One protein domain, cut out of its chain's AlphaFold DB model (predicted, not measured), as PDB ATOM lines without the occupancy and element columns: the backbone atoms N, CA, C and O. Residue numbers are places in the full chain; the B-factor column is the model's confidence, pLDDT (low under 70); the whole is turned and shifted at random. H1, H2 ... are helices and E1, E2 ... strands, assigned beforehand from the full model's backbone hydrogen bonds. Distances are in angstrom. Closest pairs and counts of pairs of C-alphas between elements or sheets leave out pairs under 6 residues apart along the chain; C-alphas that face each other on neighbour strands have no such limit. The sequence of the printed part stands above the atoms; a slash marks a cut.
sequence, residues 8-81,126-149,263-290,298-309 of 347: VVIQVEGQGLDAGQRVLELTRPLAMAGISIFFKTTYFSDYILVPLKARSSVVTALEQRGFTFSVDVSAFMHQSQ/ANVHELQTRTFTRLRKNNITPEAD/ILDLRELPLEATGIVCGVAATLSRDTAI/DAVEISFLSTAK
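AT A GLANCE: This is residues 8 to 81, 126 to 149, 263 to 290 and 298 to 309 of the 347 residues of the protein "ACT_7 domain-containing protein" of Phaeomoniella chlamydospora (UniProt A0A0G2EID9). A strongly twisted five-stranded sheet is covered on one face by H1 and H2; H4 packs on H1 and H3 on H4, and a small strand pair, E6 and E7, lies far from the sheet. E8 runs beside the sheet's edge strand E2. The 138 printed residues hold, in order, E1 H1 E2 E3 H2 E4 E5 H3 E6 E7 H4 E8, of mixed class. The mixed sheet runs E2 E3 E1 E5 E4. The whole is compact, radius of gyration of the C-alphas 14.7 A, spanning 43 by 38 by 32 A.

IN THESE COORDINATES: Find C-alpha 8 at (164.327, 13.756, 97.781); E1, residues 8 to 13, runs 16.3 A from there. H1, 19 to 32, spans 20.3 A; E2 is 38 to 41, and E3, 46 to 51, spans 16.8 A. H2, 52 to 63, spans 17.5 A; E4 is 67 to 70 and E5 75 to 78. H3, 128 to 141, begins at (186.378, 6.480, 108.132) and runs 19.7 A. Then come E6, 146 to 148, E7, 263 to 265, and H4, 276 to 284. E8, 302 to 306, ends at (172.957, 21.809, 106.601).

HOW THE PARTS SIT: Look first at E1 and E3, antiparallel, with N 10 and O 48 at 2.8 A. The hairpin E2 and E3 has N 40 and O 47 at 2.8 A. E1 and E5 are parallel, N 76 and O 11 at 3.0 A; the hairpin E4 and E5 has N 70 and O 75 at 2.9 A. H1 and H2 are on one face, two layers. In two split strand-helix-strand units, parallel strands with others between them and a helix joining them, E1 H1 E2 and E3 H2 E4, the crossovers are right-handed. H1 is the hub: it touches H4, C-alphas 27 and 278 closest at 5.3 A, at a steep tilt of 45 degrees. With residues 26 to 30 alone it touches H2, C-alphas 29 and 61 closest at 5.7 A. H3 touches H4, C-alphas 132 and 279 closest at 4.3 A, and only just touches H1, with 3 pairs of C-alphas within 8 A. E6 and E7 are antiparallel, N 263 and O 147 at 2.8 A. E8 pairs with no named strand; its C-alpha 305 is 4.6 A from C-alpha 40 of E2, their closest. Every O i to N i+4 pair is within hydrogen-bond range in H3 and H4, 8 of 10 in H1 and 6 of 8 in H2.

THE WHOLE: The C-alphas farthest apart, of Asp 72 and Ile 290, stand 45.5 A apart. Look for three cuts: 81 to 126, 29.2 A between C-alphas; 149 to 263, 8.9 A; 290 to 298, 11.6 A. Of the links printed whole, that from E7 to H4 is short and the others are tight. Mean pLDDT of the printed part is 83.3; residues 14 to 20, 71 to 81, 287 to 290 and 298 are under 70.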
ATOM      1  N   VAL A   8     165.308  14.514  97.004       94.00
ATOM      2  CA  VAL A   8     164.327  13.756  97.781       94.00
ATOM      3  C   VAL A   8     164.712  13.825  99.253       94.00
ATOM      4  O   VAL A   8     165.891  13.726  99.601       94.00
ATOM      5  N   VAL A   9     163.708  14.025 100.101       91.81
ATOM      6  CA  VAL A   9     163.855  14.002 101.555       91.81
ATOM      7  C   VAL A   9     163.636  12.575 102.036       91.81
ATOM      8  O   VAL A   9     162.696  11.906 101.612       91.81
ATOM      9  N   ILE A  10     164.516  12.119 102.913       89.00
ATOM     10  CA  ILE A  10     164.439  10.827 103.577       89.00
ATOM     11  C   ILE A  10     164.387  11.099 105.075       89.00
ATOM     12  O   ILE A  10     165.307  11.719 105.615       89.00
ATOM     13  N   GLN A  11     163.323  10.643 105.728       87.88
ATOM     14  CA  GLN A  11     163.192  10.707 107.180       87.88
ATOM     15  C   GLN A  11     163.871   9.489 107.811       87.88
ATOM     16  O   GLN A  11     163.792   8.373 107.297       87.88
ATOM     17  N   VAL A  12     164.557   9.686 108.928       81.50
ATOM     18  CA  VAL A  12     165.158   8.589 109.686       81.50
ATOM     19  C   VAL A  12     164.596   8.597 111.094       81.50
ATOM     20  O   VAL A  12     164.802   9.541 111.858       81.50
ATOM     21  N   GLU A  13     163.885   7.520 111.422       72.69
ATOM     22  CA  GLU A  13     163.307   7.305 112.743       72.69
ATOM     23  C   GLU A  13     164.341   6.599 113.626       72.69
ATOM     24  O   GLU A  13     164.701   5.438 113.413       72.69
ATOM     25  N   GLY A  14     164.869   7.321 114.612       58.00
ATOM     26  CA  GLY A  14     165.885   6.807 115.526       58.00
ATOM     27  C   GLY A  14     165.278   6.307 116.830       58.00
ATOM     28  O   GLY A  14     165.233   7.056 117.799       58.00
ATOM     29  N   GLN A  15     164.865   5.041 116.906       51.12
ATOM     30  CA  GLN A  15     164.671   4.399 118.212       51.12
ATOM     31  C   GLN A  15     166.005   3.820 118.708       51.12
ATOM     32  O   GLN A  15     166.580   2.944 118.068       51.12
ATOM     33  N   GLY A  16     166.491   4.293 119.863       47.03
ATOM     34  CA  GLY A  16     167.519   3.599 120.657       47.03
ATOM     35  C   GLY A  16     168.997   3.907 120.371       47.03
ATOM     36  O   GLY A  16     169.844   3.170 120.868       47.03
ATOM     37  N   LEU A  17     169.328   4.967 119.622       48.69
ATOM     38  CA  LEU A  17     170.712   5.422 119.396       48.69
ATOM     39  C   LEU A  17     170.895   6.887 119.813       48.69
ATOM     40  O   LEU A  17     170.038   7.725 119.508       48.69
ATOM     41  N   ASP A  18     172.035   7.184 120.443       61.09
ATOM     42  CA  ASP A  18     172.488   8.550 120.729       61.09
ATOM     43  C   ASP A  18     172.614   9.372 119.428       61.09
ATOM     44  O   ASP A  18     172.940   8.827 118.364       61.09
ATOM     45  N   ALA A  19     172.317  10.673 119.484       64.62
ATOM     46  CA  ALA A  19     172.169  11.534 118.308       64.62
ATOM     47  C   ALA A  19     173.446  11.563 117.448       64.62
ATOM     48  O   ALA A  19     173.382  11.378 116.230       64.62
ATOM     49  N   GLY A  20     174.621  11.683 118.076       62.75
ATOM     50  CA  GLY A  20     175.905  11.705 117.367       62.75
ATOM     51  C   GLY A  20     176.253  10.376 116.686       62.75
ATOM     52  O   GLY A  20     176.686  10.357 115.529       62.75
ATOM     53  N   GLN A  21     176.005   9.251 117.363       71.25
ATOM     54  CA  GLN A  21     176.235   7.919 116.796       71.25
ATOM     55  C   GLN A  21     175.319   7.656 115.595       71.25
ATOM     56  O   GLN A  21     175.765   7.136 114.570       71.25
ATOM     57  N   ARG A  22     174.062   8.098 115.681       75.06
ATOM     58  CA  ARG A  22     173.084   7.983 114.598       75.06
ATOM     59  C   ARG A  22     173.513   8.752 113.350       75.06
ATOM     60  O   ARG A  22     173.462   8.194 112.253       75.06
ATOM     61  N   VAL A  23     173.999   9.990 113.507       83.12
ATOM     62  CA  VAL A  23     174.553  10.782 112.392       83.12
ATOM     63  C   VAL A  23     175.677  10.006 111.707       83.12
ATOM     64  O   VAL A  23     175.704   9.909 110.478       83.12
ATOM     65  N   LEU A  24     176.601   9.415 112.469       85.56
ATOM     66  CA  LEU A  24     177.734   8.687 111.902       85.56
ATOM     67  C   LEU A  24     177.312   7.399 111.179       85.56
ATOM     68  O   LEU A  24     177.739   7.172 110.045       85.56
ATOM     69  N   GLU A  25     176.483   6.564 111.802       83.62
ATOM     70  CA  GLU A  25     176.023   5.292 111.225       83.62
ATOM     71  C   GLU A  25     175.259   5.492 109.916       83.62
ATOM     72  O   GLU A  25     175.437   4.731 108.962       83.62
ATOM     73  N   LEU A  26     174.473   6.563 109.855       86.94
ATOM     74  CA  LEU A  26     173.650   6.914 108.712       86.94
ATOM     75  C   LEU A  26     174.454   7.563 107.576       86.94
ATOM     76  O   LEU A  26     174.285   7.233 106.403       86.94
ATOM     77  N   THR A  27     175.359   8.484 107.910       91.88
ATOM     78  CA  THR A  27     176.089   9.277 106.905       91.88
ATOM     79  C   THR A  27     177.303   8.541 106.343       91.88
ATOM     80  O   THR A  27     177.704   8.796 105.205       91.88
ATOM     81  N   ARG A  28     177.880   7.590 107.091       90.75
ATOM     82  CA  ARG A  28     179.048   6.806 106.669       90.75
ATOM     83  C   ARG A  28     178.842   6.026 105.365       90.75
ATOM     84  O   ARG A  28     179.671   6.205 104.472       90.75
ATOM     85  N   PRO A  29     177.819   5.164 105.202       91.38
ATOM     86  CA  PRO A  29     177.627   4.427 103.950       91.38
ATOM     87  C   PRO A  29     177.433   5.357 102.747       91.38
ATOM     88  O   PRO A  29     177.970   5.084 101.675       91.38
ATOM     89  N   LEU A  30     176.752   6.491 102.933       93.50
ATOM     90  CA  LEU A  30     176.518   7.478 101.875       93.50
ATOM     91  C   LEU A  30     177.810   8.200 101.474       93.50
ATOM     92  O   LEU A  30     178.116   8.326 100.289       93.50
ATOM     93  N   ALA A  31     178.614   8.602 102.462       92.81
ATOM     94  CA  ALA A  31     179.922   9.202 102.234       92.81
ATOM     95  C   ALA A  31     180.880   8.234 101.522       92.81
ATOM     96  O   ALA A  31     181.566   8.629 100.580       92.81
ATOM     97  N   MET A  32     180.899   6.960 101.932       89.31
ATOM     98  CA  MET A  32     181.697   5.920 101.279       89.31
ATOM     99  C   MET A  32     181.232   5.672  99.842       89.31
ATOM    100  O   MET A  32     182.069   5.522  98.962       89.31
ATOM    101  N   ALA A  33     179.927   5.709  99.571       90.19
ATOM    102  CA  ALA A  33     179.382   5.596  98.219       90.19
ATOM    103  C   ALA A  33     179.607   6.852  97.348       90.19
ATOM    104  O   ALA A  33     179.241   6.852  96.173       90.19
ATOM    105  N   GLY A  34     180.205   7.919  97.892       91.00
ATOM    106  CA  GLY A  34     180.428   9.168  97.164       91.00
ATOM    107  C   GLY A  34     179.129   9.911  96.852       91.00
ATOM    108  O   GLY A  34     179.033  10.554  95.808       91.00
ATOM    109  N   ILE A  35     178.141   9.832  97.745       93.38
ATOM    110  CA  ILE A  35     176.851  10.515  97.619       93.38
ATOM    111  C   ILE A  35     176.900  11.816  98.430       93.38
ATOM    112  O   ILE A  35     177.228  11.801  99.621       93.38
ATOM    113  N   SER A  36     176.606  12.950  97.788       93.81
ATOM    114  CA  SER A  36     176.430  14.227  98.487       93.81
ATOM    115  C   SER A  36     175.077  14.250  99.185       93.81
ATOM    116  O   SER A  36     174.076  13.766  98.655       93.81
ATOM    117  N   ILE A  37     175.062  14.792 100.398       94.81
ATOM    118  CA  ILE A  37     173.871  14.854 101.238       94.81
ATOM    119  C   ILE A  37     173.786  16.223 101.903       94.81
ATOM    120  O   ILE A  37     174.816  16.819 102.228       94.81
ATOM    121  N   PHE A  38     172.567  16.668 102.185       95.44
ATOM    122  CA  PHE A  38     172.319  17.636 103.247       95.44
ATOM    123  C   PHE A  38     171.680  16.908 104.418       95.44
ATOM    124  O   PHE A  38     170.762  16.115 104.234       95.44
ATOM    125  N   PHE A  39     172.177  17.177 105.615       94.56
ATOM    126  CA  PHE A  39     171.691  16.573 106.846       94.56
ATOM    127  C   PHE A  39     171.010  17.624 107.711       94.56
ATOM    128  O   PHE A  39     171.557  18.720 107.881       94.56
ATOM    129  N   LYS A  40     169.838  17.299 108.251       93.50
ATOM    130  CA  LYS A  40     169.082  18.180 109.132       93.50
ATOM    131  C   LYS A  40     168.509  17.392 110.303       93.50
ATOM    132  O   LYS A  40     167.521  16.681 110.147       93.50
ATOM    133  N   THR A  41     169.100  17.579 111.472       91.94
ATOM    134  CA  THR A  41     168.505  17.154 112.738       91.94
ATOM    135  C   THR A  41     167.319  18.049 113.087       91.94
ATOM    136  O   THR A  41     167.347  19.260 112.852       91.94
ATOM    137  N   THR A  42     166.269  17.455 113.642       91.00
ATOM    138  CA  THR A  42     165.117  18.150 114.230       91.00
ATOM    139  C   THR A  42     164.846  17.589 115.625       91.00
ATOM    140  O   THR A  42     165.535  16.683 116.081       91.00
ATOM    141  N   TYR A  43     163.835  18.123 116.303       87.94
ATOM    142  CA  TYR A  43     163.416  17.657 117.623       87.94
ATOM    143  C   TYR A  43     162.945  16.193 117.606       87.94
ATOM    144  O   TYR A  43     163.148  15.471 118.577       87.94
ATOM    145  N   PHE A  44     162.307  15.756 116.515       85.19
ATOM    146  CA  PHE A  44     161.657  14.443 116.432       85.19
ATOM    147  C   PHE A  44     162.442  13.443 115.585       85.19
ATOM    148  O   PHE A  44     162.562  12.278 115.960       85.19
ATOM    149  N   SER A  45     162.993  13.910 114.465       87.31
ATOM    150  CA  SER A  45     163.596  13.053 113.446       87.31
ATOM    151  C   SER A  45     164.848  13.675 112.841       87.31
ATOM    152  O   SER A  45     165.044  14.895 112.862       87.31
ATOM    153  N   ASP A  46     165.674  12.841 112.222       88.75
ATOM    154  CA  ASP A  46     166.744  13.302 111.345       88.75
ATOM    155  C   ASP A  46     166.298  13.191 109.888       88.75
ATOM    156  O   ASP A  46     165.706  12.195 109.473       88.75
ATOM    157  N   TYR A  47     166.598  14.216 109.098       91.56
ATOM    158  CA  TYR A  47     166.269  14.270 107.682       91.56
ATOM    159  C   TYR A  47     167.541  14.312 106.845       91.56
ATOM    160  O   TYR A  47     168.452  15.107 107.094       91.56
ATOM    161  N   ILE A  48     167.576  13.488 105.801       92.75
ATOM    162  CA  ILE A  48     168.622  13.518 104.783       92.75
ATOM    163  C   ILE A  48     168.000  13.953 103.469       92.75
ATOM    164  O   ILE A  48     167.065  13.329 102.974       92.75
ATOM    165  N   LEU A  49     168.549  15.004 102.875       94.56
ATOM    166  CA  LEU A  49     168.238  15.382 101.510       94.56
ATOM    167  C   LEU A  49     169.336  14.832 100.616       94.56
ATOM    168  O   LEU A  49     170.523  15.099 100.831       94.56
ATOM    169  N   VAL A  50     168.934  14.087  99.599       94.75
ATOM    170  CA  VAL A  50     169.843  13.482  98.625       94.75
ATOM    171  C   VAL A  50     169.394  13.853  97.217       94.75
ATOM    172  O   VAL A  50     168.188  13.994  96.993       94.75
ATOM    173  N   PRO A  51     170.317  14.000  96.250       94.38
ATOM    174  CA  PRO A  51     169.937  14.181  94.859       94.38
ATOM    175  C   PRO A  51     168.958  13.095  94.413       94.38
ATOM    176  O   PRO A  51     169.205  11.906  94.630       94.38
ATOM    177  N   LEU A  52     167.869  13.478  93.747       94.06
ATOM    178  CA  LEU A  52     166.820  12.554  93.311       94.06
ATOM    179  C   LEU A  52     167.395  11.414  92.455       94.06
ATOM    180  O   LEU A  52     167.047  10.247  92.637       94.06
ATOM    181  N   LYS A  53     168.365  11.735  91.591       93.69
ATOM    182  CA  LYS A  53     169.112  10.769  90.765       93.69
ATOM    183  C   LYS A  53     169.900   9.727  91.571       93.69
ATOM    184  O   LYS A  53     170.195   8.656  91.052       93.69
ATOM    185  N   ALA A  54     170.258  10.035  92.818       93.50
ATOM    186  CA  ALA A  54     171.023   9.161  93.701       93.50
ATOM    187  C   ALA A  54     170.131   8.268  94.580       93.50
ATOM    188  O   ALA A  54     170.662   7.397  95.267       93.50
ATOM    189  N   ARG A  55     168.795   8.423  94.541       91.88
ATOM    190  CA  ARG A  55     167.845   7.699  95.409       91.88
ATOM    191  C   ARG A  55     168.091   6.189  95.448       91.88
ATOM    192  O   ARG A  55     168.202   5.625  96.530       91.88
ATOM    193  N   SER A  56     168.215   5.532  94.294       90.62
ATOM    194  CA  SER A  56     168.452   4.081  94.247       90.62
ATOM    195  C   SER A  56     169.787   3.692  94.886       90.62
ATOM    196  O   SER A  56     169.851   2.717  95.624       90.62
ATOM    197  N   SER A  57     170.843   4.477  94.655       92.31
ATOM    198  CA  SER A  57     172.154   4.246  95.271       92.31
ATOM    199  C   SER A  57     172.130   4.451  96.786       92.31
ATOM    200  O   SER A  57     172.803   3.713  97.497       92.31
ATOM    201  N   VAL A  58     171.336   5.406  97.279       92.19
ATOM    202  CA  VAL A  58     171.124   5.642  98.715       92.19
ATOM    203  C   VAL A  58     170.435   4.446  99.363       92.19
ATOM    204  O   VAL A  58     170.948   3.932 100.352       92.19
ATOM    205  N   VAL A  59     169.333   3.961  98.778       89.38
ATOM    206  CA  VAL A  59     168.612   2.771  99.268       89.38
ATOM    207  C   VAL A  59     169.561   1.578  99.356       89.38
ATOM    208  O   VAL A  59     169.732   1.016 100.432       89.38
ATOM    209  N   THR A  60     170.281   1.268  98.274       90.75
ATOM    210  CA  THR A  60     171.243   0.157  98.267       90.75
ATOM    211  C   THR A  60     172.348   0.325  99.316       90.75
ATOM    212  O   THR A  60     172.700  -0.639  99.991       90.75
ATOM    213  N   ALA A  61     172.907   1.530  99.473       90.56
ATOM    214  CA  ALA A  61     173.983   1.781 100.432       90.56
ATOM    215  C   ALA A  61     173.522   1.637 101.894       90.56
ATOM    216  O   ALA A  61     174.293   1.163 102.732       90.56
ATOM    217  N   LEU A  62     172.284   2.035 102.199       88.50
ATOM    218  CA  LEU A  62     171.697   1.918 103.535       88.50
ATOM    219  C   LEU A  62     171.249   0.478 103.839       88.50
ATOM    220  O   LEU A  62     171.573  -0.045 104.904       88.50
ATOM    221  N   GLU A  63     170.608  -0.213 102.895       87.62
ATOM    222  CA  GLU A  63     170.184  -1.616 103.060       87.62
ATOM    223  C   GLU A  63     171.368  -2.559 103.305       87.62
ATOM    224  O   GLU A  63     171.314  -3.424 104.179       87.62
ATOM    225  N   GLN A  64     172.496  -2.338 102.621       85.12
ATOM    226  CA  GLN A  64     173.744  -3.077 102.864       85.12
ATOM    227  C   GLN A  64     174.283  -2.927 104.297       85.12
ATOM    228  O   GLN A  64     175.162  -3.688 104.706       85.12
ATOM    229  N   ARG A  65     173.792  -1.944 105.058       79.81
ATOM    230  CA  ARG A  65     174.145  -1.694 106.461       79.81
ATOM    231  C   ARG A  65     173.005  -1.996 107.437       79.81
ATOM    232  O   ARG A  65     173.114  -1.623 108.600       79.81
ATOM    233  N   GLY A  66     171.963  -2.701 106.994       77.56
ATOM    234  CA  GLY A  66     170.882  -3.174 107.863       77.56
ATOM    235  C   GLY A  66     169.793  -2.139 108.150       77.56
ATOM    236  O   GLY A  66     169.040  -2.300 109.110       77.56
ATOM    237  N   PHE A  67     169.706  -1.078 107.345       81.19
ATOM    238  CA  PHE A  67     168.547  -0.189 107.360       81.19
ATOM    239  C   PHE A  67     167.431  -0.770 106.490       81.19
ATOM    240  O   PHE A  67     167.680  -1.199 105.364       81.19
ATOM    241  N   THR A  68     166.197  -0.732 106.983       76.31
ATOM    242  CA  THR A  68     165.017  -1.145 106.213       76.31
ATOM    243  C   THR A  68     164.331   0.080 105.639       76.31
ATOM    244  O   THR A  68     164.043   1.022 106.378       76.31
ATOM    245  N   PHE A  69     164.054   0.064 104.337       74.38
ATOM    246  CA  PHE A  69     163.319   1.130 103.667       74.38
ATOM    247  C   PHE A  69     161.807   0.891 103.732       74.38
ATOM    248  O   PHE A  69     161.335  -0.186 103.365       74.38
ATOM    249  N   SER A  70     161.045   1.907 104.137       70.00
ATOM    250  CA  SER A  70     159.585   1.915 104.025       70.00
ATOM    251  C   SER A  70     159.138   2.927 102.970       70.00
ATOM    252  O   SER A  70     159.390   4.129 103.084       70.00
ATOM    253  N   VAL A  71     158.466   2.430 101.925       61.28
ATOM    254  CA  VAL A  71     157.965   3.244 100.804       61.28
ATOM    255  C   VAL A  71     156.794   4.131 101.238       61.28
ATOM    256  O   VAL A  71     156.670   5.240 100.725       61.28
ATOM    257  N   ASP A  72     155.993   3.682 102.210       55.41
ATOM    258  CA  ASP A  72     154.751   4.354 102.623       55.41
ATOM    259  C   ASP A  72     154.986   5.681 103.368       55.41
ATOM    260  O   ASP A  72     154.070   6.489 103.482       55.41
ATOM    261  N   VAL A  73     156.220   5.940 103.819       52.03
ATOM    262  CA  VAL A  73     156.623   7.172 104.534       52.03
ATOM    263  C   VAL A  73     157.973   7.746 104.070       52.03
ATOM    264  O   VAL A  73     158.468   8.700 104.655       52.03
ATOM    265  N   SER A  74     158.596   7.198 103.014       56.12
ATOM    266  CA  SER A  74     159.980   7.546 102.613       56.12
ATOM    267  C   SER A  74     160.954   7.593 103.806       56.12
ATOM    268  O   SER A  74     161.782   8.503 103.910       56.12
ATOM    269  N   ALA A  75     160.852   6.603 104.702       59.00
ATOM    270  CA  ALA A  75     161.599   6.553 105.957       59.00
ATOM    271  C   ALA A  75     162.479   5.295 106.077       59.00
ATOM    272  O   ALA A  75     162.172   4.257 105.481       59.00
ATOM    273  N   PHE A  76     163.566   5.380 106.856       57.25
ATOM    274  CA  PHE A  76     164.415   4.234 107.215       57.25
ATOM    275  C   PHE A  76     164.403   3.947 108.720       57.25
ATOM    276  O   PHE A  76     164.487   4.868 109.532       57.25
ATOM    277  N   MET A  77     164.389   2.655 109.070       60.50
ATOM    278  CA  MET A  77     164.499   2.147 110.445       60.50
ATOM    279  C   MET A  77     165.732   1.251 110.611       60.50
ATOM    280  O   MET A  77     166.069   0.476 109.711       60.50
ATOM    281  N   HIS A  78     166.387   1.326 111.773       49.03
ATOM    282  CA  HIS A  78     167.513   0.460 112.135       49.03
ATOM    283  C   HIS A  78     167.030  -0.803 112.871       49.03
ATOM    284  O   HIS A  78     166.260  -0.729 113.828       49.03
ATOM    285  N   GLN A  79     167.473  -1.983 112.431       46.34
ATOM    286  CA  GLN A  79     166.952  -3.273 112.895       46.34
ATOM    287  C   GLN A  79     167.721  -3.833 114.108       46.34
ATOM    288  O   GLN A  79     168.331  -4.895 114.020       46.34
ATOM    289  N   SER A  80     167.692  -3.151 115.257       39.81
ATOM    290  CA  SER A  80     168.323  -3.671 116.488       39.81
ATOM    291  C   SER A  80     167.370  -3.945 117.661       39.81
ATOM    292  O   SER A  80     167.842  -4.386 118.704       39.81
ATOM    293  N   GLN A  81     166.044  -3.774 117.522       42.59
ATOM    294  CA  GLN A  81     165.098  -3.959 118.648       42.59
ATOM    295  C   GLN A  81     163.748  -4.634 118.308       42.59
ATOM    296  O   GLN A  81     162.772  -4.468 119.036       42.59
ATOM    297  N   ALA A 126     187.931   4.334 101.425       70.62
ATOM    298  CA  ALA A 126     188.033   2.954 101.892       70.62
ATOM    299  C   ALA A 126     187.645   2.785 103.371       70.62
ATOM    300  O   ALA A 126     187.145   1.731 103.768       70.62
ATOM    301  N   ASN A 127     187.855   3.806 104.209       82.69
ATOM    302  CA  ASN A 127     187.532   3.761 105.638       82.69
ATOM    303  C   ASN A 127     187.223   5.159 106.222       82.69
ATOM    304  O   ASN A 127     187.384   6.180 105.557       82.69
ATOM    305  N   VAL A 128     186.749   5.209 107.476       82.75
ATOM    306  CA  VAL A 128     186.378   6.480 108.132       82.75
ATOM    307  C   VAL A 128     187.572   7.375 108.432       82.75
ATOM    308  O   VAL A 128     187.429   8.588 108.330       82.75
ATOM    309  N   HIS A 129     188.744   6.815 108.730       85.56
ATOM    310  CA  HIS A 129     189.945   7.623 108.935       85.56
ATOM    311  C   HIS A 129     190.314   8.385 107.654       85.56
ATOM    312  O   HIS A 129     190.546   9.588 107.684       85.56
ATOM    313  N   GLU A 130     190.278   7.712 106.504       86.19
ATOM    314  CA  GLU A 130     190.481   8.352 105.203       86.19
ATOM    315  C   GLU A 130     189.416   9.428 104.923       86.19
ATOM    316  O   GLU A 130     189.750  10.515 104.448       86.19
ATOM    317  N   LEU A 131     188.140   9.171 105.253       86.06
ATOM    318  CA  LEU A 131     187.068  10.171 105.134       86.06
ATOM    319  C   LEU A 131     187.328  11.401 106.005       86.06
ATOM    320  O   LEU A 131     187.128  12.523 105.534       86.06
ATOM    321  N   GLN A 132     187.773  11.204 107.246       90.69
ATOM    322  CA  GLN A 132     188.144  12.285 108.155       90.69
ATOM    323  C   GLN A 132     189.273  13.108 107.549       90.69
ATOM    324  O   GLN A 132     189.068  14.297 107.300       90.69
ATOM    325  N   THR A 133     190.417  12.492 107.222       89.88
ATOM    326  CA  THR A 133     191.543  13.245 106.657       89.88
ATOM    327  C   THR A 133     191.111  14.000 105.406       89.88
ATOM    328  O   THR A 133     191.308  15.209 105.314       89.88
ATOM    329  N   ARG A 134     190.422  13.337 104.472       90.44
ATOM    330  CA  ARG A 134     189.944  13.980 103.245       90.44
ATOM    331  C   ARG A 134     189.033  15.175 103.521       90.44
ATOM    332  O   ARG A 134     189.147  16.189 102.829       90.44
ATOM    333  N   THR A 135     188.136  15.052 104.495       94.19
ATOM    334  CA  THR A 135     187.218  16.123 104.895       94.19
ATOM    335  C   THR A 135     188.002  17.335 105.378       94.19
ATOM    336  O   THR A 135     187.868  18.409 104.796       94.19
ATOM    337  N   PHE A 136     188.890  17.163 106.357       95.00
ATOM    338  CA  PHE A 136     189.661  18.274 106.922       95.00
ATOM    339  C   PHE A 136     190.693  18.847 105.939       95.00
ATOM    340  O   PHE A 136     190.877  20.061 105.887       95.00
ATOM    341  N   THR A 137     191.287  18.022 105.069       94.25
ATOM    342  CA  THR A 137     192.110  18.506 103.950       94.25
ATOM    343  C   THR A 137     191.293  19.387 103.007       94.25
ATOM    344  O   THR A 137     191.774  20.440 102.593       94.25
ATOM    345  N   ARG A 138     190.061  18.989 102.657       93.88
ATOM    346  CA  ARG A 138     189.192  19.789 101.781       93.88
ATOM    347  C   ARG A 138     188.792  21.104 102.443       93.88
ATOM    348  O   ARG A 138     188.911  22.135 101.788       93.88
ATOM    349  N   LEU A 139     188.345  21.071 103.699       95.31
ATOM    350  CA  LEU A 139     187.964  22.277 104.440       95.31
ATOM    351  C   LEU A 139     189.134  23.269 104.483       95.31
ATOM    352  O   LEU A 139     188.994  24.416 104.066       95.31
ATOM    353  N   ARG A 140     190.329  22.789 104.842       93.19
ATOM    354  CA  ARG A 140     191.541  23.613 104.903       93.19
ATOM    355  C   ARG A 140     191.935  24.203 103.553       93.19
ATOM    356  O   ARG A 140     192.238  25.387 103.480       93.19
ATOM    357  N   LYS A 141     191.933  23.397 102.484       93.44
ATOM    358  CA  LYS A 141     192.280  23.865 101.128       93.44
ATOM    359  C   LYS A 141     191.379  25.002 100.640       93.44
ATOM    360  O   LYS A 141     191.810  25.768  99.789       93.44
ATOM    361  N   ASN A 142     190.167  25.108 101.184       94.25
ATOM    362  CA  ASN A 142     189.206  26.159 100.859       94.25
ATOM    363  C   ASN A 142     189.110  27.234 101.956       94.25
ATOM    364  O   ASN A 142     188.152  27.994 101.976       94.25
ATOM    365  N   ASN A 143     190.098  27.310 102.859       94.44
ATOM    366  CA  ASN A 143     190.171  28.287 103.955       94.44
ATOM    367  C   ASN A 143     188.959  28.265 104.900       94.44
ATOM    368  O   ASN A 143     188.584  29.290 105.462       94.44
ATOM    369  N   ILE A 144     188.354  27.093 105.082       95.31
ATOM    370  CA  ILE A 144     187.192  26.917 105.949       95.31
ATOM    371  C   ILE A 144     187.685  26.596 107.353       95.31
ATOM    372  O   ILE A 144     188.347  25.576 107.565       95.31
ATOM    373  N   THR A 145     187.328  27.448 108.309       93.88
ATOM    374  CA  THR A 145     187.589  27.259 109.739       93.88
ATOM    375  C   THR A 145     186.278  27.149 110.513       93.88
ATOM    376  O   THR A 145     185.311  27.809 110.139       93.88
ATOM    377  N   PRO A 146     186.219  26.338 111.583       95.31
ATOM    378  CA  PRO A 146     185.053  26.281 112.452       95.31
ATOM    379  C   PRO A 146     184.940  27.570 113.267       95.31
ATOM    380  O   PRO A 146     185.881  27.961 113.959       95.31
ATOM    381  N   GLU A 147     183.780  28.213 113.206       94.25
ATOM    382  CA  GLU A 147     183.484  29.433 113.956       94.25
ATOM    383  C   GLU A 147     182.350  29.180 114.944       94.25
ATOM    384  O   GLU A 147     181.298  28.671 114.569       94.25
ATOM    385  N   ALA A 148     182.556  29.540 116.210       94.12
ATOM    386  CA  ALA A 148     181.541  29.432 117.248       94.12
ATOM    387  C   ALA A 148     181.386  30.774 117.963       94.12
ATOM    388  O   ALA A 148     182.367  31.347 118.443       94.12
ATOM    389  N   ASP A 149     180.149  31.253 118.056       90.44
ATOM    390  CA  ASP A 149     179.784  32.439 118.826       90.44
ATOM    391  C   ASP A 149     179.040  31.993 120.088       90.44
ATOM    392  O   ASP A 149     177.881  31.587 120.031       90.44
ATOM    393  N   ILE A 263     179.794  26.827 113.162       96.56
ATOM    394  CA  ILE A 263     179.491  27.081 111.756       96.56
ATOM    395  C   ILE A 263     180.740  26.819 110.913       96.56
ATOM    396  O   ILE A 263     181.817  27.351 111.174       96.56
ATOM    397  N   LEU A 264     180.576  26.003 109.876       96.56
ATOM    398  CA  LEU A 264     181.535  25.809 108.797       96.56
ATOM    399  C   LEU A 264     180.992  26.525 107.562       96.56
ATOM    400  O   LEU A 264     179.945  26.136 107.044       96.56
ATOM    401  N   ASP A 265     181.681  27.558 107.086       95.12
ATOM    402  CA  ASP A 265     181.313  28.242 105.847       95.12
ATOM    403  C   ASP A 265     181.671  27.377 104.633       95.12
ATOM    404  O   ASP A 265     182.840  27.141 104.351       95.12
ATOM    405  N   LEU A 266     180.665  26.868 103.927       94.75
ATOM    406  CA  LEU A 266     180.833  25.921 102.822       94.75
ATOM    407  C   LEU A 266     180.583  26.562 101.450       94.75
ATOM    408  O   LEU A 266     180.503  25.839 100.461       94.75
ATOM    409  N   ARG A 267     180.455  27.894 101.364       90.94
ATOM    410  CA  ARG A 267     180.150  28.609 100.107       90.94
ATOM    411  C   ARG A 267     181.143  28.337  98.980       90.94
ATOM    412  O   ARG A 267     180.745  28.297  97.823       90.94
ATOM    413  N   GLU A 268     182.407  28.143  99.336       90.88
ATOM    414  CA  GLU A 268     183.497  27.888  98.390       90.88
ATOM    415  C   GLU A 268     183.603  26.408  97.986       90.88
ATOM    416  O   GLU A 268     184.476  26.031  97.204       90.88
ATOM    417  N   LEU A 269     182.731  25.537  98.510       91.44
ATOM    418  CA  LEU A 269     182.690  24.131  98.129       91.44
ATOM    419  C   LEU A 269     181.607  23.864  97.078       91.44
ATOM    420  O   LEU A 269     180.515  24.428  97.148       91.44
ATOM    421  N   PRO A 270     181.862  22.938  96.137       90.62
ATOM    422  CA  PRO A 270     180.824  22.458  95.232       90.62
ATOM    423  C   PRO A 270     179.716  21.731  96.009       90.62
ATOM    424  O   PRO A 270     179.988  21.071  97.015       90.62
ATOM    425  N   LEU A 271     178.474  21.784  95.514       87.25
ATOM    426  CA  LEU A 271     177.324  21.087  96.118       87.25
ATOM    427  C   LEU A 271     177.503  19.558  96.116       87.25
ATOM    428  O   LEU A 271     176.940  18.840  96.940       87.25
ATOM    429  N   GLU A 272     178.327  19.058  95.204       88.38
ATOM    430  CA  GLU A 272     178.710  17.661  95.045       88.38
ATOM    431  C   GLU A 272     179.790  17.237  96.054       88.38
ATOM    432  O   GLU A 272     180.230  16.086  96.048       88.38
ATOM    433  N   ALA A 273     180.250  18.140  96.928       91.06
ATOM    434  CA  ALA A 273     181.203  17.813  97.976       91.06
ATOM    435  C   ALA A 273     180.617  16.765  98.936       91.06
ATOM    436  O   ALA A 273     179.675  17.001  99.686       91.06
ATOM    437  N   THR A 274     181.231  15.587  98.943       92.81
ATOM    438  CA  THR A 274     180.801  14.446  99.760       92.81
ATOM    439  C   THR A 274     181.624  14.297 101.033       92.81
ATOM    440  O   THR A 274     182.768  14.759 101.106       92.81
ATOM    441  N   GLY A 275     181.048  13.627 102.033       92.75
ATOM    442  CA  GLY A 275     181.758  13.183 103.233       92.75
ATOM    443  C   GLY A 275     181.936  14.216 104.344       92.75
ATOM    444  O   GLY A 275     182.405  13.829 105.402       92.75
ATOM    445  N   ILE A 276     181.517  15.476 104.162       94.75
ATOM    446  CA  ILE A 276     181.703  16.541 105.168       94.75
ATOM    447  C   ILE A 276     181.004  16.192 106.486       94.75
ATOM    448  O   ILE A 276     181.660  16.133 107.522       94.75
ATOM    449  N   VAL A 277     179.697  15.901 106.440       94.56
ATOM    450  CA  VAL A 277     178.904  15.540 107.630       94.56
ATOM    451  C   VAL A 277     179.522  14.333 108.339       94.56
ATOM    452  O   VAL A 277     179.812  14.401 109.528       94.56
ATOM    453  N   CYS A 278     179.804  13.259 107.593       93.50
ATOM    454  CA  CYS A 278     180.403  12.042 108.143       93.50
ATOM    455  C   CYS A 278     181.795  12.289 108.736       93.50
ATOM    456  O   CYS A 278     182.089  11.764 109.802       93.50
ATOM    457  N   GLY A 279     182.659  13.054 108.066       93.19
ATOM    458  CA  GLY A 279     184.019  13.324 108.524       93.19
ATOM    459  C   GLY A 279     184.042  14.170 109.794       93.19
ATOM    460  O   GLY A 279     184.792  13.858 110.716       93.19
ATOM    461  N   VAL A 280     183.185  15.191 109.871       93.88
ATOM    462  CA  VAL A 280     183.032  16.022 111.072       93.88
ATOM    463  C   VAL A 280     182.433  15.205 112.215       93.88
ATOM    464  O   VAL A 280     183.036  15.147 113.284       93.88
ATOM    465  N   ALA A 281     181.316  14.508 111.979       91.62
ATOM    466  CA  ALA A 281     180.678  13.656 112.980       91.62
ATOM    467  C   ALA A 281     181.642  12.589 113.501       91.62
ATOM    468  O   ALA A 281     181.837  12.473 114.702       91.62
ATOM    469  N   ALA A 282     182.345  11.887 112.608       89.88
ATOM    470  CA  ALA A 282     183.324  10.883 112.997       89.88
ATOM    471  C   ALA A 282     184.415  11.458 113.899       89.88
ATOM    472  O   ALA A 282     184.865  10.764 114.800       89.88
ATOM    473  N   THR A 283     184.889  12.680 113.636       90.88
ATOM    474  CA  THR A 283     185.926  13.330 114.454       90.88
ATOM    475  C   THR A 283     185.410  13.708 115.837       90.88
ATOM    476  O   THR A 283     186.152  13.563 116.803       90.88
ATOM    477  N   LEU A 284     184.153  14.140 115.942       89.62
ATOM    478  CA  LEU A 284     183.516  14.519 117.208       89.62
ATOM    479  C   LEU A 284     183.060  13.310 118.034       89.62
ATOM    480  O   LEU A 284     183.088  13.352 119.260       89.62
ATOM    481  N   SER A 285     182.715  12.208 117.369       81.12
ATOM    482  CA  SER A 285     182.401  10.923 117.995       81.12
ATOM    483  C   SER A 285     183.645  10.099 118.347       81.12
ATOM    484  O   SER A 285     183.502   8.954 118.769       81.12
ATOM    485  N   ARG A 286     184.871  10.614 118.138       70.50
ATOM    486  CA  ARG A 286     186.082   9.894 118.556       70.50
ATOM    487  C   ARG A 286     186.093   9.796 120.072       70.50
ATOM    488  O   ARG A 286     186.343  10.785 120.749       70.50
ATOM    489  N   ASP A 287     185.956   8.567 120.556       55.41
ATOM    490  CA  ASP A 287     186.509   8.160 121.837       55.41
ATOM    491  C   ASP A 287     187.978   8.595 121.838       55.41
ATOM    492  O   ASP A 287     188.803   8.086 121.064       55.41
ATOM    493  N   THR A 288     188.339   9.558 122.678       44.00
ATOM    494  CA  THR A 288     189.737   9.778 123.041       44.00
ATOM    495  C   THR A 288     190.185   8.609 123.916       44.00
ATOM    496  O   THR A 288     190.487   8.761 125.091       44.00
ATOM    497  N   ALA A 289     190.228   7.410 123.331       37.81
ATOM    498  CA  ALA A 289     190.754   6.193 123.921       37.81
ATOM    499  C   ALA A 289     192.286   6.244 123.926       37.81
ATOM    500  O   ALA A 289     192.957   5.458 123.262       37.81
ATOM    501  N   ILE A 290     192.841   7.203 124.664       44.53
ATOM    502  CA  ILE A 290     194.160   7.096 125.277       44.53
ATOM    503  C   ILE A 290     194.012   7.754 126.654       44.53
ATOM    504  O   ILE A 290     194.101   8.972 126.773       44.53
ATOM    505  N   ASP A 298     183.118   9.059 126.216       63.81
ATOM    506  CA  ASP A 298     183.114  10.521 126.264       63.81
ATOM    507  C   ASP A 298     182.960  11.054 124.827       63.81
ATOM    508  O   ASP A 298     183.813  11.767 124.297       63.81
ATOM    509  N   ALA A 299     181.895  10.653 124.134       75.00
ATOM    510  CA  ALA A 299     181.579  11.136 122.795       75.00
ATOM    511  C   ALA A 299     180.867  12.490 122.890       75.00
ATOM    512  O   ALA A 299     180.034  12.700 123.768       75.00
ATOM    513  N   VAL A 300     181.200  13.424 121.995       85.12
ATOM    514  CA  VAL A 300     180.449  14.680 121.897       85.12
ATOM    515  C   VAL A 300     179.110  14.381 121.230       85.12
ATOM    516  O   VAL A 300     179.077  13.952 120.072       85.12
ATOM    517  N   GLU A 301     178.014  14.626 121.942       86.06
ATOM    518  CA  GLU A 301     176.677  14.581 121.358       86.06
ATOM    519  C   GLU A 301     176.510  15.767 120.400       86.06
ATOM    520  O   GLU A 301     176.798  16.917 120.747       86.06
ATOM    521  N   ILE A 302     176.066  15.491 119.170       90.00
ATOM    522  CA  ILE A 302     175.924  16.514 118.135       90.00
ATOM    523  C   ILE A 302     174.564  16.449 117.456       90.00
ATOM    524  O   ILE A 302     174.032  15.374 117.188       90.00
ATOM    525  N   SER A 303     174.058  17.619 117.077       91.56
ATOM    526  CA  SER A 303     173.047  17.762 116.028       91.56
ATOM    527  C   SER A 303     173.682  18.436 114.815       91.56
ATOM    528  O   SER A 303     174.566  19.281 114.967       91.56
ATOM    529  N   PHE A 304     173.248  18.094 113.603       93.19
ATOM    530  CA  PHE A 304     173.827  18.668 112.387       93.19
ATOM    531  C   PHE A 304     172.754  19.348 111.536       93.19
ATOM    532  O   PHE A 304     171.713  18.767 111.234       93.19
ATOM    533  N   LEU A 305     173.018  20.586 111.122       95.19
ATOM    534  CA  LEU A 305     172.135  21.399 110.297       95.19
ATOM    535  C   LEU A 305     172.879  21.862 109.047       95.19
ATOM    536  O   LEU A 305     173.785  22.690 109.097       95.19
ATOM    537  N   SER A 306     172.474  21.343 107.897       95.44
ATOM    538  CA  SER A 306     172.957  21.809 106.601       95.44
ATOM    539  C   SER A 306     172.095  22.963 106.102       95.44
ATOM    540  O   SER A 306     170.867  22.877 106.087       95.44
ATOM    541  N   THR A 307     172.738  24.036 105.652       93.44
ATOM    542  CA  THR A 307     172.092  25.181 104.998       93.44
ATOM    543  C   THR A 307     172.663  25.379 103.597       93.44
ATOM    544  O   THR A 307     173.638  24.742 103.209       93.44
ATOM    545  N   ALA A 308     172.095  26.314 102.834       88.69
ATOM    546  CA  ALA A 308     172.589  26.636 101.496       88.69
ATOM    547  C   ALA A 308     174.039  27.161 101.470       88.69
ATOM    548  O   ALA A 308     174.656  27.163 100.413       88.69
ATOM    549  N   LYS A 309     174.566  27.668 102.591       89.44
ATOM    550  CA  LYS A 309     175.895  28.305 102.646       89.44
ATOM    551  C   LYS A 309     176.841  27.655 103.645       89.44
ATOM    552  O   LYS A 309     178.043  27.827 103.516       89.44
TER     553      LYS A 309